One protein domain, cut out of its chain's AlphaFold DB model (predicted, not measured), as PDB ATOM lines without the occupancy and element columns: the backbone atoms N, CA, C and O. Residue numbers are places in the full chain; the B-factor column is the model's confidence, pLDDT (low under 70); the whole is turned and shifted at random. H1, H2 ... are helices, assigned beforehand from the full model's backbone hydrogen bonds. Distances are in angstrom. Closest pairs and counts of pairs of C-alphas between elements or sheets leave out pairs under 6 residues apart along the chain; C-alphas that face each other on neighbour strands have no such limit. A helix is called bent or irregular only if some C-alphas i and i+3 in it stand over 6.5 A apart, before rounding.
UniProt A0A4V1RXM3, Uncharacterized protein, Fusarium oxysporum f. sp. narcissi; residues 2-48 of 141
ATOM      1  N   LYS A   2      80.441  92.212 122.428       80.12
ATOM      2  CA  LYS A   2      79.135  92.569 123.015       80.12
ATOM      3  C   LYS A   2      78.400  93.727 122.311       80.12
ATOM      4  O   LYS A   2      77.277  93.545 121.866       80.12
ATOM      5  N   SER A   3      79.094  94.834 122.046       81.50
ATOM      6  CA  SER A   3      78.530  96.007 121.354       81.50
ATOM      7  C   SER A   3      78.006  95.738 119.937       81.50
ATOM      8  O   SER A   3      77.102  96.418 119.458       81.50
ATOM      9  N   ARG A   4      78.555  94.739 119.228       82.12
ATOM     10  CA  ARG A   4      78.054  94.347 117.899       82.12
ATOM     11  C   ARG A   4      76.753  93.558 117.995       82.12
ATOM     12  O   ARG A   4      75.932  93.687 117.094       82.12
ATOM     13  N   LEU A   5      76.600  92.753 119.046       81.94
ATOM     14  CA  LEU A   5      75.416  91.932 119.295       81.94
ATOM     15  C   LEU A   5      74.250  92.788 119.794       81.94
ATOM     16  O   LEU A   5      73.139  92.631 119.306       81.94
ATOM     17  N   GLU A   6      74.518  93.755 120.669       84.31
ATOM     18  CA  GLU A   6      73.524  94.750 121.097       84.31
ATOM     19  C   GLU A   6      72.979  95.539 119.890       84.31
ATOM     20  O   GLU A   6      71.773  95.654 119.707       84.31
ATOM     21  N   ARG A   7      73.852  95.975 118.968       83.94
ATOM     22  CA  ARG A   7      73.454  96.738 117.767       83.94
ATOM     23  C   ARG A   7      72.511  95.992 116.814       83.94
ATOM     24  O   ARG A   7      71.771  96.629 116.071       83.94
ATOM     25  N   VAL A   8      72.558  94.663 116.787       84.38
ATOM     26  CA  VAL A   8      71.657  93.843 115.958       84.38
ATOM     27  C   VAL A   8      70.405  93.399 116.722       84.38
ATOM     28  O   VAL A   8      69.647  92.592 116.199       84.38
ATOM     29  N   GLY A   9      70.171  93.921 117.931       82.31
ATOM     30  CA  GLY A   9      69.016  93.581 118.768       82.31
ATOM     31  C   GLY A   9      69.194  92.321 119.626       82.31
ATOM     32  O   GLY A   9      68.215  91.663 119.961       82.31
ATOM     33  N   GLY A  10      70.429  91.927 119.952       78.56
ATOM     34  CA  GLY A  10      70.711  90.850 120.912       78.56
ATOM     35  C   GLY A  10      70.562  91.296 122.375       78.56
ATOM     36  O   GLY A  10      70.478  92.486 122.644       78.56
ATOM     37  N   TYR A  11      70.577  90.338 123.315       70.50
ATOM     38  CA  TYR A  11      70.578  90.563 124.776       70.50
ATOM     39  C   TYR A  11      69.533  91.593 125.258       70.50
ATOM     40  O   TYR A  11      69.887  92.707 125.609       70.50
ATOM     41  N   GLU A  12      68.260  91.185 125.315       73.38
ATOM     42  CA  GLU A  12      67.074  91.949 125.777       73.38
ATOM     43  C   GLU A  12      66.238  92.635 124.681       73.38
ATOM     44  O   GLU A  12      65.012  92.572 124.761       73.38
ATOM     45  N   GLU A  13      66.816  93.103 123.569       78.56
ATOM     46  CA  GLU A  13      66.055  93.706 122.446       78.56
ATOM     47  C   GLU A  13      65.599  92.718 121.350       78.56
ATOM     48  O   GLU A  13      65.311  93.098 120.216       78.56
ATOM     49  N   HIS A  14      65.456  91.436 121.682       77.75
ATOM     50  CA  HIS A  14      65.084  90.359 120.746       77.75
ATOM     51  C   HIS A  14      63.688  90.489 120.091       77.75
ATOM     52  O   HIS A  14      63.299  89.641 119.291       77.75
ATOM     53  N   ARG A  15      62.916  91.521 120.454       82.06
ATOM     54  CA  ARG A  15      61.623  91.903 119.851       82.06
ATOM     55  C   ARG A  15      61.615  93.352 119.342       82.06
ATOM     56  O   ARG A  15      60.553  93.916 119.100       82.06
ATOM     57  N   GLY A  16      62.783  93.986 119.281       87.75
ATOM     58  CA  GLY A  16      62.952  95.357 118.819       87.75
ATOM     59  C   GLY A  16      63.170  95.432 117.309       87.75
ATOM     60  O   GLY A  16      63.629  94.480 116.679       87.75
ATOM     61  N   ALA A  17      62.937  96.611 116.731       90.12
ATOM     62  CA  ALA A  17      63.104  96.851 115.293       90.12
ATOM     63  C   ALA A  17      64.519  96.515 114.773       90.12
ATOM     64  O   ALA A  17      64.695  96.137 113.614       90.12
ATOM     65  N   SER A  18      65.542  96.623 115.629       88.69
ATOM     66  CA  SER A  18      66.914  96.218 115.311       88.69
ATOM     67  C   SER A  18      67.033  94.710 115.076       88.69
ATOM     68  O   SER A  18      67.699  94.308 114.120       88.69
ATOM     69  N   PHE A  19      66.367  93.887 115.889       90.56
ATOM     70  CA  PHE A  19      66.338  92.432 115.727       90.56
ATOM     71  C   PHE A  19      65.560  92.037 114.471       90.56
ATOM     72  O   PHE A  19      66.056  91.253 113.656       90.56
ATOM     73  N   ASP A  20      64.400  92.659 114.253       90.75
ATOM     74  CA  ASP A  20      63.555  92.401 113.084       90.75
ATOM     75  C   ASP A  20      64.264  92.730 111.769       90.75
ATOM     76  O   ASP A  20      64.103  92.035 110.768       90.75
ATOM     77  N   ARG A  21      65.100  93.773 111.765       90.62
ATOM     78  CA  ARG A  21      65.857  94.186 110.581       90.62
ATOM     79  C   ARG A  21      67.079  93.308 110.305       90.62
ATOM     80  O   ARG A  21      67.439  93.135 109.141       90.62
ATOM     81  N   HIS A  22      67.760  92.814 111.340       88.81
ATOM     82  CA  HIS A  22      69.088  92.205 111.181       88.81
ATOM     83  C   HIS A  22      69.134  90.696 111.445       88.81
ATOM     84  O   HIS A  22      69.951  90.015 110.822       88.81
ATOM     85  N   ILE A  23      68.298  90.174 112.347       89.25
ATOM     86  CA  ILE A  23      68.327  88.769 112.779       89.25
ATOM     87  C   ILE A  23      67.158  87.976 112.203       89.25
ATOM     88  O   ILE A  23      67.415  86.936 111.598       89.25
ATOM     89  N   LEU A  24      65.912  88.463 112.310       89.75
ATOM     90  CA  LEU A  24      64.732  87.727 111.815       89.75
ATOM     91  C   LEU A  24      64.864  87.233 110.363       89.75
ATOM     92  O   LEU A  24      64.600  86.052 110.128       89.75
ATOM     93  N   PRO A  25      65.349  88.039 109.395       92.75
ATOM     94  CA  PRO A  25      65.486  87.588 108.009       92.75
ATOM     95  C   PRO A  25      66.496  86.444 107.839       92.75
ATOM     96  O   PRO A  25      66.501  85.769 106.815       92.75
ATOM     97  N   ARG A  26      67.371  86.230 108.830       90.56
ATOM     98  CA  ARG A  26      68.433  85.218 108.827       90.56
ATOM     99  C   ARG A  26      68.125  84.025 109.721       90.56
ATOM    100  O   ARG A  26      68.880  83.062 109.678       90.56
ATOM    101  N   CYS A  27      67.050  84.052 110.514       90.75
ATOM    102  CA  CYS A  27      66.717  82.964 111.438       90.75
ATOM    103  C   CYS A  27      66.641  81.608 110.734       90.75
ATOM    104  O   CYS A  27      67.152  80.627 111.265       90.75
ATOM    105  N   ARG A  28      66.075  81.569 109.520       92.69
ATOM    106  CA  ARG A  28      66.042  80.352 108.704       92.69
ATOM    107  C   ARG A  28      67.451  79.859 108.364       92.69
ATOM    108  O   ARG A  28      67.771  78.729 108.699       92.69
ATOM    109  N   LEU A  29      68.290  80.723 107.790       90.38
ATOM    110  CA  LEU A  29      69.672  80.382 107.427       90.38
ATOM    111  C   LEU A  29      70.488  79.921 108.642       90.38
ATOM    112  O   LEU A  29      71.270  78.985 108.549       90.38
ATOM    113  N   LEU A  30      70.298  80.561 109.799       91.12
ATOM    114  CA  LEU A  30      70.962  80.170 111.043       91.12
ATOM    115  C   LEU A  30      70.505  78.787 111.521       91.12
ATOM    116  O   LEU A  30      71.339  77.983 111.926       91.12
ATOM    117  N   ALA A  31      69.201  78.502 111.467       95.00
ATOM    118  CA  ALA A  31      68.664  77.193 111.827       95.00
ATOM    119  C   ALA A  31      69.150  76.093 110.866       95.00
ATOM    120  O   ALA A  31      69.567  75.030 111.321       95.00
ATOM    121  N   GLU A  32      69.160  76.367 109.559       93.38
ATOM    122  CA  GLU A  32      69.697  75.464 108.534       93.38
ATOM    123  C   GLU A  32      71.189  75.196 108.761       93.38
ATOM    124  O   GLU A  32      71.593  74.040 108.817       93.38
ATOM    125  N   ALA A  33      72.001  76.231 109.004       92.81
ATOM    126  CA  ALA A  33      73.430  76.080 109.280       92.81
ATOM    127  C   ALA A  33      73.713  75.217 110.523       92.81
ATOM    128  O   ALA A  33      74.639  74.405 110.521       92.81
ATOM    129  N   ILE A  34      72.904  75.354 111.581       95.81
ATOM    130  CA  ILE A  34      72.991  74.479 112.759       95.81
ATOM    131  C   ILE A  34      72.672  73.032 112.368       95.81
ATOM    132  O   ILE A  34      73.412  72.127 112.755       95.81
ATOM    133  N   GLY A  35      71.615  72.818 111.582       96.12
ATOM    134  CA  GLY A  35      71.242  71.500 111.070       96.12
ATOM    135  C   GLY A  35      72.340  70.861 110.217       96.12
ATOM    136  O   GLY A  35      72.684  69.705 110.445       96.12
ATOM    137  N   HIS A  36      72.949  71.621 109.304       95.38
ATOM    138  CA  HIS A  36      74.072  71.164 108.484       95.38
ATOM    139  C   HIS A  36      75.265  70.728 109.338       95.38
ATOM    140  O   HIS A  36      75.813  69.649 109.116       95.38
ATOM    141  N   ARG A  37      75.624  71.509 110.367       95.81
ATOM    142  CA  ARG A  37      76.693  71.136 111.304       95.81
ATOM    143  C   ARG A  37      76.371  69.841 112.050       95.81
ATOM    144  O   ARG A  37      77.221  68.967 112.145       95.81
ATOM    145  N   MET A  38      75.143  69.707 112.552       97.81
ATOM    146  CA  MET A  38      74.707  68.497 113.257       97.81
ATOM    147  C   MET A  38      74.743  67.260 112.351       97.81
ATOM    148  O   MET A  38      75.175  66.200 112.792       97.81
ATOM    149  N   ALA A  39      74.309  67.390 111.096       96.06
ATOM    150  CA  ALA A  39      74.356  66.306 110.121       96.06
ATOM    151  C   ALA A  39      75.800  65.899 109.789       96.06
ATOM    152  O   ALA A  39      76.100  64.708 109.766       96.06
ATOM    153  N   TYR A  40      76.693  66.876 109.601       95.81
ATOM    154  CA  TYR A  40      78.118  66.633 109.369       95.81
ATOM    155  C   TYR A  40      78.758  65.877 110.538       95.81
ATOM    156  O   TYR A  40      79.347  64.820 110.338       95.81
ATOM    157  N   GLU A  41      78.596  66.378 111.767       97.25
ATOM    158  CA  GLU A  41      79.161  65.755 112.973       97.25
ATOM    159  C   GLU A  41      78.597  64.339 113.185       97.25
ATOM    160  O   GLU A  41      79.317  63.425 113.585       97.25
ATOM    161  N   ALA A  42      77.311  64.115 112.901       97.62
ATOM    162  CA  ALA A  42      76.716  62.783 112.976       97.62
ATOM    163  C   ALA A  42      77.310  61.824 111.930       97.62
ATOM    164  O   ALA A  42      77.603  60.675 112.258       97.62
ATOM    165  N   ALA A  43      77.513  62.293 110.696       94.50
ATOM    166  CA  ALA A  43      78.116  61.510 109.622       94.50
ATOM    167  C   ALA A  43      79.590  61.171 109.904       94.50
ATOM    168  O   ALA A  43      80.014  60.034 109.698       94.50
ATOM    169  N   GLU A  44      80.353  62.127 110.434       96.12
ATOM    170  CA  GLU A  44      81.730  61.908 110.884       96.12
ATOM    171  C   GLU A  44      81.785  60.830 111.978       96.12
ATOM    172  O   GLU A  44      82.537  59.863 111.862       96.12
ATOM    173  N   ASN A  45      80.923  60.931 112.994       97.19
ATOM    174  CA  ASN A  45      80.838  59.935 114.066       97.19
ATOM    175  C   ASN A  45      80.388  58.547 113.576       97.19
ATOM    176  O   ASN A  45      80.750  57.539 114.182       97.19
ATOM    177  N   ALA A  46      79.610  58.482 112.494       94.56
ATOM    178  CA  ALA A  46      79.210  57.231 111.849       94.56
ATOM    179  C   ALA A  46      80.322  56.612 110.979       94.56
ATOM    180  O   ALA A  46      80.166  55.488 110.504       94.56
ATOM    181  N   GLY A  47      81.446  57.312 110.789       91.88
ATOM    182  CA  GLY A  47      82.603  56.808 110.051       91.88
ATOM    183  C   GLY A  47      82.495  56.949 108.534       91.88
ATOM    184  O   GLY A  47      83.130  56.177 107.815       91.88
ATOM    185  N   LEU A  48      81.707  57.907 108.031       89.25
ATOM    186  CA  LEU A  48      81.685  58.208 106.595       89.25
ATOM    187  C   LEU A  48      83.066  58.687 106.113       89.25
ATOM    188  O   LEU A  48      83.847  59.269 106.869       89.25
TER     189      LEU A  48
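This is residues 2 to 48 of the 141 residues of an uncharacterized protein of Fusarium oxysporum f. sp. narcissi (UniProt A0A4V1RXM3). A small, loose head, made of the short helices H1 and H2 and the loop between them, sits at one end of the long helix H3. From this head residues 25 to 39 and 41 to 47 stick out as an arm, which makes the length. The printed part has 47 residues, with three named helices in the order H1, H2, H3 and no named strand: the class is all helix. It is extended, with a radius of gyration of the C-alphas of 15.0 A and spans of 44 by 20 by 13 A.

H1, residues 2 to 7, is close to but not clearly touching H2, residues 17 to 22; their closest C-alphas, of Arg 7 and Ser 18, are 7.0 A apart. Their lines are only just about perpendicular, at 72 degrees. H2 and H3, residues 24 to 45, meet only through their link. H1 and H3 are apart. Every O i to N i+4 pair is within hydrogen-bond range in H1 and H2, and 16 of 18 in H3.

H1 begins at C-alpha 2 (79.135, 92.569, 123.015). H3 is 32.2 A long and ends at C-alpha 45 (80.838, 59.935, 114.066). It is irregular: C-alphas 25 and 28 are 7.3 A apart.

The farthest C-alphas, of Ala 17 and Gly 47, are 44.8 A apart. The printed part has no cut, the link H1 to H2 is short, H2 to H3 tight, and no printed residue is under pLDDT 70.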